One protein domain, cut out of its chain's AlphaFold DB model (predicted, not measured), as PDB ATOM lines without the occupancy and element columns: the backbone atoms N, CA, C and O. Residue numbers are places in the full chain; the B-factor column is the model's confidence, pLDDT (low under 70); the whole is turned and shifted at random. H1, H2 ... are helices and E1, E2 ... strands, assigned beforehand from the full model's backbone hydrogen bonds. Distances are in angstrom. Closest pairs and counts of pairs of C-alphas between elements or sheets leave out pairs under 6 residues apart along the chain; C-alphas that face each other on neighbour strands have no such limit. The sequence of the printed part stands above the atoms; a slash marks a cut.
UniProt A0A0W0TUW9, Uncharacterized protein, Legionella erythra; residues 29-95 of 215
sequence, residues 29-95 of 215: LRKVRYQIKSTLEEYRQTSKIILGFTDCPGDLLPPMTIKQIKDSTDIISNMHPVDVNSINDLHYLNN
ATOM      1  N   LEU A  29     -41.861 -50.618  29.417       39.56
ATOM      2  CA  LEU A  29     -42.045 -50.187  30.816       39.56
ATOM      3  C   LEU A  29     -40.796 -50.416  31.684       39.56
ATOM      4  O   LEU A  29     -40.675 -49.806  32.742       39.56
ATOM      5  N   ARG A  30     -39.867 -51.281  31.252       45.94
ATOM      6  CA  ARG A  30     -38.621 -51.594  31.974       45.94
ATOM      7  C   ARG A  30     -37.385 -50.915  31.377       45.94
ATOM      8  O   ARG A  30     -36.341 -50.904  32.020       45.94
ATOM      9  N   LYS A  31     -37.490 -50.339  30.176       58.28
ATOM     10  CA  LYS A  31     -36.406 -49.633  29.476       58.28
ATOM     11  C   LYS A  31     -36.812 -48.191  29.188       58.28
ATOM     12  O   LYS A  31     -37.101 -47.824  28.054       58.28
ATOM     13  N   VAL A  32     -36.838 -47.381  30.240       70.62
ATOM     14  CA  VAL A  32     -36.902 -45.923  30.106       70.62
ATOM     15  C   VAL A  32     -35.508 -45.445  29.732       70.62
ATOM     16  O   VAL A  32     -34.562 -45.802  30.427       70.62
ATOM     17  N   ARG A  33     -35.380 -44.665  28.657       80.62
ATOM     18  CA  ARG A  33     -34.119 -44.068  28.188       80.62
ATOM     19  C   ARG A  33     -33.970 -42.613  28.620       80.62
ATOM     20  O   ARG A  33     -32.853 -42.147  28.809       80.62
ATOM     21  N   TYR A  34     -35.089 -41.907  28.779       82.94
ATOM     22  CA  TYR A  34     -35.108 -40.475  29.067       82.94
ATOM     23  C   TYR A  34     -35.921 -40.172  30.326       82.94
ATOM     24  O   TYR A  34     -36.998 -40.732  30.520       82.94
ATOM     25  N   GLN A  35     -35.430 -39.241  31.143       82.31
ATOM     26  CA  GLN A  35     -36.122 -38.725  32.326       82.31
ATOM     27  C   GLN A  35     -36.042 -37.196  32.364       82.31
ATOM     28  O   GLN A  35     -35.020 -36.626  31.980       82.31
ATOM     29  N   ILE A  36     -37.079 -36.525  32.868       80.38
ATOM     30  CA  ILE A  36     -37.031 -35.076  33.112       80.38
ATOM     31  C   ILE A  36     -36.001 -34.771  34.209       80.38
ATOM     32  O   ILE A  36     -36.013 -35.379  35.279       80.38
ATOM     33  N   LYS A  37     -35.096 -33.828  33.934       83.56
ATOM     34  CA  LYS A  37     -34.078 -33.334  34.876       83.56
ATOM     35  C   LYS A  37     -34.275 -31.871  35.260       83.56
ATOM     36  O   LYS A  37     -33.812 -31.477  36.323       83.56
ATOM     37  N   SER A  38     -34.968 -31.088  34.434       69.94
ATOM     38  CA  SER A  38     -35.314 -29.703  34.761       69.94
ATOM     39  C   SER A  38     -36.396 -29.625  35.836       69.94
ATOM     40  O   SER A  38     -37.402 -30.335  35.780       69.94
ATOM     41  N   THR A  39     -36.223 -28.698  36.762       71.75
ATOM     42  CA  THR A  39     -37.215 -28.299  37.760       71.75
ATOM     43  C   THR A  39     -38.340 -27.461  37.142       71.75
ATOM     44  O   THR A  39     -38.207 -26.890  36.056       71.75
ATOM     45  N   LEU A  40     -39.462 -27.338  37.860       59.34
ATOM     46  CA  LEU A  40     -40.571 -26.468  37.450       59.34
ATOM     47  C   LEU A  40     -40.151 -24.991  37.372       59.34
ATOM     48  O   LEU A  40     -40.643 -24.262  36.517       59.34
ATOM     49  N   GLU A  41     -39.248 -24.555  38.250       55.84
ATOM     50  CA  GLU A  41     -38.750 -23.178  38.265       55.84
ATOM     51  C   GLU A  41     -37.890 -22.882  37.027       55.84
ATOM     52  O   GLU A  41     -38.114 -21.886  36.343       55.84
ATOM     53  N   GLU A  42     -36.992 -23.798  36.653       67.38
ATOM     54  CA  GLU A  42     -36.222 -23.690  35.406       67.38
ATOM     55  C   GLU A  42     -37.137 -23.673  34.178       67.38
ATOM     56  O   GLU A  42     -36.926 -22.882  33.253       67.38
ATOM     57  N   TYR A  43     -38.193 -24.491  34.178       73.19
ATOM     58  CA  TYR A  43     -39.197 -24.454  33.120       73.19
ATOM     59  C   TYR A  43     -39.936 -23.108  33.075       73.19
ATOM     60  O   TYR A  43     -40.108 -22.558  31.994       73.19
ATOM     61  N   ARG A  44     -40.331 -22.524  34.212       62.97
ATOM     62  CA  ARG A  44     -41.000 -21.207  34.242       62.97
ATOM     63  C   ARG A  44     -40.126 -20.095  33.674       62.97
ATOM     64  O   ARG A  44     -40.628 -19.231  32.963       62.97
ATOM     65  N   GLN A  45     -38.829 -20.133  33.962       68.00
ATOM     66  CA  GLN A  45     -37.886 -19.114  33.504       68.00
ATOM     67  C   GLN A  45     -37.529 -19.267  32.022       68.00
ATOM     68  O   GLN A  45     -37.339 -18.274  31.323       68.00
ATOM     69  N   THR A  46     -37.431 -20.503  31.527       79.81
ATOM     70  CA  THR A  46     -36.873 -20.779  30.191       79.81
ATOM     71  C   THR A  46     -37.898 -21.263  29.171       79.81
ATOM     72  O   THR A  46     -37.616 -21.264  27.972       79.81
ATOM     73  N   SER A  47     -39.077 -21.698  29.626       78.56
ATOM     74  CA  SER A  47     -40.089 -22.424  28.844       78.56
ATOM     75  C   SER A  47     -39.541 -23.673  28.133       78.56
ATOM     76  O   SER A  47     -40.079 -24.117  27.114       78.56
ATOM     77  N   LYS A  48     -38.448 -24.244  28.656       87.75
ATOM     78  CA  LYS A  48     -37.769 -25.426  28.118       87.75
ATOM     79  C   LYS A  48     -37.575 -26.473  29.207       87.75
ATOM     80  O   LYS A  48     -37.472 -26.159  30.387       87.75
ATOM     81  N   ILE A  49     -37.537 -27.726  28.780       85.00
ATOM     82  CA  ILE A  49     -37.385 -28.912  29.613       85.00
ATOM     83  C   ILE A  49     -36.065 -29.575  29.241       85.00
ATOM     84  O   ILE A  49     -35.736 -29.709  28.061       85.00
ATOM     85  N   ILE A  50     -35.312 -29.984  30.255       88.12
ATOM     86  CA  ILE A  50     -34.063 -30.727  30.092       88.12
ATOM     87  C   ILE A  50     -34.355 -32.188  30.400       88.12
ATOM     88  O   ILE A  50     -34.891 -32.508  31.462       88.12
ATOM     89  N   LEU A  51     -33.999 -33.065  29.467       87.25
ATOM     90  CA  LEU A  51     -34.095 -34.509  29.629       87.25
ATOM     91  C   LEU A  51     -32.692 -35.080  29.841       87.25
ATOM     92  O   LEU A  51     -31.742 -34.628  29.211       87.25
ATOM     93  N   GLY A  52     -32.562 -36.073  30.711       80.31
ATOM     94  CA  GLY A  52     -31.321 -36.815  30.926       80.31
ATOM     95  C   GLY A  52     -31.457 -38.267  30.498       80.31
ATOM     96  O   GLY A  52     -32.555 -38.828  30.566       80.31
ATOM     97  N   PHE A  53     -30.341 -38.865  30.094       76.19
ATOM     98  CA  PHE A  53     -30.261 -40.298  29.842       76.19
ATOM     99  C   PHE A  53     -30.279 -41.068  31.170       76.19
ATOM    100  O   PHE A  53     -29.669 -40.660  32.160       76.19
ATOM    101  N   THR A  54     -31.022 -42.168  31.219       73.19
ATOM    102  CA  THR A  54     -31.144 -43.017  32.418       73.19
ATOM    103  C   THR A  54     -29.992 -44.014  32.551       73.19
ATOM    104  O   THR A  54     -29.635 -44.385  33.667       73.19
ATOM    105  N   ASP A  55     -29.410 -44.431  31.427       67.75
ATOM    106  CA  ASP A  55     -28.280 -45.356  31.310       67.75
ATOM    107  C   ASP A  55     -26.913 -44.658  31.402       67.75
ATOM    108  O   ASP A  55     -25.930 -45.301  31.772       67.75
ATOM    109  N   CYS A  56     -26.866 -43.344  31.165       70.56
ATOM    110  CA  CYS A  56     -25.679 -42.496  31.314       70.56
ATOM    111  C   CYS A  56     -25.957 -41.310  32.259       70.56
ATOM    112  O   CYS A  56     -26.239 -40.199  31.799       70.56
ATOM    113  N   PRO A  57     -25.897 -41.504  33.592       63.22
ATOM    114  CA  PRO A  57     -26.142 -40.431  34.551       63.22
ATOM    115  C   PRO A  57     -25.167 -39.259  34.350       63.22
ATOM    116  O   PRO A  57     -23.960 -39.420  34.505       63.22
ATOM    117  N   GLY A  58     -25.699 -38.078  34.033       63.47
ATOM    118  CA  GLY A  58     -24.918 -36.862  33.770       63.47
ATOM    119  C   GLY A  58     -24.969 -36.399  32.313       63.47
ATOM    120  O   GLY A  58     -24.800 -35.206  32.067       63.47
ATOM    121  N   ASP A  59     -25.303 -37.289  31.376       73.56
ATOM    122  CA  ASP A  59     -25.546 -36.905  29.988       73.56
ATOM    123  C   ASP A  59     -26.965 -36.344  29.835       73.56
ATOM    124  O   ASP A  59     -27.967 -36.973  30.199       73.56
ATOM    125  N   LEU A  60     -27.044 -35.132  29.287       85.31
ATOM    126  CA  LEU A  60     -28.281 -34.383  29.103       85.31
ATOM    127  C   LEU A  60     -28.534 -34.140  27.617       85.31
ATOM    128  O   LEU A  60     -27.626 -33.813  26.852       85.31
ATOM    129  N   LEU A  61     -29.796 -34.246  27.219       86.19
ATOM    130  CA  LEU A  61     -30.250 -33.690  25.955       86.19
ATOM    131  C   LEU A  61     -30.247 -32.153  26.032       86.19
ATOM    132  O   LEU A  61     -30.424 -31.584  27.116       86.19
ATOM    133  N   PRO A  62     -30.094 -31.456  24.889       91.56
ATOM    134  CA  PRO A  62     -30.276 -30.011  24.836       91.56
ATOM    135  C   PRO A  62     -31.647 -29.601  25.404       91.56
ATOM    136  O   PRO A  62     -32.601 -30.359  25.245       91.56
ATOM    137  N   PRO A  63     -31.800 -28.412  26.013       93.00
ATOM    138  CA  PRO A  63     -33.102 -27.941  26.478       93.00
ATOM    139  C   PRO A  63     -34.119 -27.857  25.328       93.00
ATOM    140  O   PRO A  63     -33.893 -27.148  24.342       93.00
ATOM    141  N   MET A  64     -35.255 -28.541  25.465       91.94
ATOM    142  CA  MET A  64     -36.294 -28.643  24.432       91.94
ATOM    143  C   MET A  64     -37.600 -28.000  24.889       91.94
ATOM    144  O   MET A  64     -37.975 -28.056  26.055       91.94
ATOM    145  N   THR A  65     -38.340 -27.412  23.956       91.12
ATOM    146  CA  THR A  65     -39.736 -27.032  24.204       91.12
ATOM    147  C   THR A  65     -40.623 -28.275  24.284       91.12
ATOM    148  O   THR A  65     -40.325 -29.310  23.686       91.12
ATOM    149  N   ILE A  66     -41.770 -28.160  24.953       84.94
ATOM    150  CA  ILE A  66     -42.759 -29.248  25.044       84.94
ATOM    151  C   ILE A  66     -43.189 -29.745  23.662       84.94
ATOM    152  O   ILE A  66     -43.334 -30.947  23.460       84.94
ATOM    153  N   LYS A  67     -43.355 -28.833  22.693       86.94
ATOM    154  CA  LYS A  67     -43.706 -29.195  21.317       86.94
ATOM    155  C   LYS A  67     -42.639 -30.095  20.691       86.94
ATOM    156  O   LYS A  67     -42.971 -31.159  20.192       86.94
ATOM    157  N   GLN A  68     -41.364 -29.723  20.806       90.50
ATOM    158  CA  GLN A  68     -40.259 -30.538  20.289       90.50
ATOM    159  C   GLN A  68     -40.183 -31.920  20.956       90.50
ATOM    160  O   GLN A  68     -39.828 -32.891  20.296       90.50
ATOM    161  N   ILE A  69     -40.518 -32.019  22.249       87.69
ATOM    162  CA  ILE A  69     -40.571 -33.302  22.961       87.69
ATOM    163  C   ILE A  69     -41.727 -34.156  22.429       87.69
ATOM    164  O   ILE A  69     -41.513 -35.317  22.097       87.69
ATOM    165  N   LYS A  70     -42.933 -33.586  22.285       81.81
ATOM    166  CA  LYS A  70     -44.113 -34.306  21.773       81.81
ATOM    167  C   LYS A  70     -43.992 -34.723  20.308       81.81
ATOM    168  O   LYS A  70     -44.495 -35.784  19.952       81.81
ATOM    169  N   ASP A  71     -43.309 -33.926  19.493       88.69
ATOM    170  CA  ASP A  71     -43.057 -34.227  18.081       88.69
ATOM    171  C   ASP A  71     -41.983 -35.326  17.908       88.69
ATOM    172  O   ASP A  71     -41.838 -35.892  16.824       88.69
ATOM    173  N   SER A  72     -41.237 -35.666  18.970       89.00
ATOM    174  CA  SER A  72     -40.224 -36.722  18.953       89.00
ATOM    175  C   SER A  72     -40.779 -38.051  19.469       89.00
ATOM    176  O   SER A  72     -40.775 -38.344  20.669       89.00
ATOM    177  N   THR A  73     -41.202 -38.906  18.535       83.25
ATOM    178  CA  THR A  73     -41.713 -40.253  18.832       83.25
ATOM    179  C   THR A  73     -40.707 -41.105  19.609       83.25
ATOM    180  O   THR A  73     -41.122 -41.883  20.468       83.25
ATOM    181  N   ASP A  74     -39.403 -40.956  19.340       84.06
ATOM    182  CA  ASP A  74     -38.342 -41.654  20.079       84.06
ATOM    183  C   ASP A  74     -38.324 -41.244  21.551       84.06
ATOM    184  O   ASP A  74     -38.272 -42.100  22.429       84.06
ATOM    185  N   ILE A  75     -38.426 -39.945  21.834       85.38
ATOM    186  CA  ILE A  75     -38.384 -39.444  23.205       85.38
ATOM    187  C   ILE A  75     -39.627 -39.908  23.969       85.38
ATOM    188  O   ILE A  75     -39.495 -40.611  24.967       85.38
ATOM    189  N   ILE A  76     -40.831 -39.615  23.468       79.00
ATOM    190  CA  ILE A  76     -42.090 -39.964  24.153       79.00
ATOM    191  C   ILE A  76     -42.222 -41.473  24.382       79.00
ATOM    192  O   ILE A  76     -42.648 -41.901  25.452       79.00
ATOM    193  N   SER A  77     -41.834 -42.289  23.400       74.62
ATOM    194  CA  SER A  77     -41.962 -43.750  23.496       74.62
ATOM    195  C   SER A  77     -40.976 -44.397  24.468       74.62
ATOM    196  O   SER A  77     -41.173 -45.561  24.822       74.62
ATOM    197  N   ASN A  78     -39.915 -43.682  24.854       77.75
ATOM    198  CA  ASN A  78     -38.857 -44.168  25.739       77.75
ATOM    199  C   ASN A  78     -38.760 -43.358  27.049       77.75
ATOM    200  O   ASN A  78     -37.777 -43.493  27.780       77.75
ATOM    201  N   MET A  79     -39.754 -42.521  27.355       75.69
ATOM    202  CA  MET A  79     -39.908 -41.860  28.654       75.69
ATOM    203  C   MET A  79     -40.759 -42.710  29.598       75.69
ATOM    204  O   MET A  79     -41.604 -43.499  29.169       75.69
ATOM    205  N   HIS A  80     -40.565 -42.533  30.904       73.88
ATOM    206  CA  HIS A  80     -41.442 -43.157  31.886       73.88
ATOM    207  C   HIS A  80     -42.861 -42.566  31.764       73.88
ATOM    208  O   HIS A  80     -42.985 -41.353  31.571       73.88
ATOM    209  N   PRO A  81     -43.942 -43.352  31.935       59.72
ATOM    210  CA  PRO A  81     -45.313 -42.841  31.824       59.72
ATOM    211  C   PRO A  81     -45.612 -41.618  32.704       59.72
ATOM    212  O   PRO A  81     -46.372 -40.743  32.303       59.72
ATOM    213  N   VAL A  82     -44.984 -41.521  33.882       56.41
ATOM    214  CA  VAL A  82     -45.102 -40.346  34.767       56.41
ATOM    215  C   VAL A  82     -44.534 -39.089  34.109       56.41
ATOM    216  O   VAL A  82     -45.197 -38.055  34.108       56.41
ATOM    217  N   ASP A  83     -43.353 -39.181  33.500       63.81
ATOM    218  CA  ASP A  83     -42.741 -38.039  32.822       63.81
ATOM    219  C   ASP A  83     -43.538 -37.665  31.564       63.81
ATOM    220  O   ASP A  83     -43.734 -36.486  31.285       63.81
ATOM    221  N   VAL A  84     -44.074 -38.653  30.834       65.12
ATOM    222  CA  VAL A  84     -44.989 -38.415  29.701       65.12
ATOM    223  C   VAL A  84     -46.244 -37.664  30.155       65.12
ATOM    224  O   VAL A  84     -46.674 -36.730  29.475       65.12
ATOM    225  N   ASN A  85     -46.811 -38.018  31.312       61.75
ATOM    226  CA  ASN A  85     -47.940 -37.293  31.890       61.75
ATOM    227  C   ASN A  85     -47.556 -35.852  32.235       61.75
ATOM    228  O   ASN A  85     -48.271 -34.947  31.831       61.75
ATOM    229  N   SER A  86     -46.393 -35.611  32.848       64.81
ATOM    230  CA  SER A  86     -45.918 -34.245  33.116       64.81
ATOM    231  C   SER A  86     -45.729 -33.412  31.839       64.81
ATOM    232  O   SER A  86     -46.107 -32.243  31.806       64.81
ATOM    233  N   ILE A  87     -45.201 -34.000  30.757       72.44
ATOM    234  CA  ILE A  87     -45.107 -33.331  29.446       72.44
ATOM    235  C   ILE A  87     -46.496 -33.006  28.888       72.44
ATOM    236  O   ILE A  87     -46.700 -31.925  28.332       72.44
ATOM    237  N   ASN A  88     -47.451 -33.924  29.021       61.28
ATOM    238  CA  ASN A  88     -48.822 -33.705  28.577       61.28
ATOM    239  C   ASN A  88     -49.521 -32.628  29.407       61.28
ATOM    240  O   ASN A  88     -50.109 -31.727  28.817       61.28
ATOM    241  N   ASP A  89     -49.393 -32.654  30.728       62.69
ATOM    242  CA  ASP A  89     -49.950 -31.639  31.617       62.69
ATOM    243  C   ASP A  89     -49.425 -30.256  31.236       62.69
ATOM    244  O   ASP A  89     -50.209 -29.341  31.003       62.69
ATOM    245  N   LEU A  90     -48.109 -30.109  31.053       64.44
ATOM    246  CA  LEU A  90     -47.518 -28.843  30.622       64.44
ATOM    247  C   LEU A  90     -47.946 -28.437  29.201       64.44
ATOM    248  O   LEU A  90     -48.137 -27.253  28.924       64.44
ATOM    249  N   HIS A  91     -48.124 -29.398  28.290       69.38
ATOM    250  CA  HIS A  91     -48.637 -29.137  26.945       69.38
ATOM    251  C   HIS A  91     -50.063 -28.588  26.972       69.38
ATOM    252  O   HIS A  91     -50.368 -27.632  26.261       69.38
ATOM    253  N   TYR A  92     -50.932 -29.192  27.779       58.72
ATOM    254  CA  TYR A  92     -52.308 -28.743  27.928       58.72
ATOM    255  C   TYR A  92     -52.385 -27.434  28.718       58.72
ATOM    256  O   TYR A  92     -53.182 -26.581  28.351       58.72
ATOM    257  N   LEU A  93     -51.504 -27.215  29.700       58.62
ATOM    258  CA  LEU A  93     -51.379 -25.949  30.430       58.62
ATOM    259  C   LEU A  93     -50.954 -24.786  29.526       58.62
ATOM    260  O   LEU A  93     -51.539 -23.712  29.608       58.62
ATOM    261  N   ASN A  94     -49.978 -24.985  28.634       56.31
ATOM    262  CA  ASN A  94     -49.548 -23.938  27.696       56.31
ATOM    263  C   ASN A  94     -50.621 -23.578  26.659       56.31
ATOM    264  O   ASN A  94     -50.606 -22.471  26.125       56.31
ATOM    265  N   ASN A  95     -51.522 -24.511  26.356       57.19
ATOM    266  CA  ASN A  95     -52.627 -24.305  25.423       57.19
ATOM    267  C   ASN A  95     -53.938 -23.931  26.131       57.19
ATOM    268  O   ASN A  95     -54.964 -23.770  25.468       57.19
TER     269      ASN A  95
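AT A GLANCE: This is residues 29 to 95 of the 215 residues of an uncharacterized protein of Legionella erythra (UniProt A0A0W0TUW9). Short antiparallel strands E1 and E2 pair near the middle, with long helix H4 beside E1, small H2 packed on H4, and H1 at one end of the pair. The printed part has 67 residues, with four named helices and two named strands, mostly helix: E1, H1, E2, H2, H3, H4. It is compact, radius of gyration of the C-alphas 11.2 A, spanning 31 by 21 by 17 A.

IN THESE COORDINATES: Find C-alpha 34 at (-35.108, -40.475, 29.067), where E1, residues 34 to 36, begins; E2 is 51 to 53. H1 is 40 to 46, H2 66 to 70, H3 73 to 77. H4, 81 to 94, runs 19.8 A to C-alpha 94 at (-49.548, -23.938, 27.696).

HOW THE PARTS SIT: In E1 and E2, N 35 and O 52 are within hydrogen-bond range, 3.0 A, as is every helix O i to N i+4 pair. H4 touches H2 with residues 87 to 91 alone, closest C-alphas Ile 66 and His 91, 6.2 A. H1 touches no helix.

THE WHOLE: The printed part has no cut. E2 to H2 is a long link. Residues 88 to 95 are under pLDDT 70.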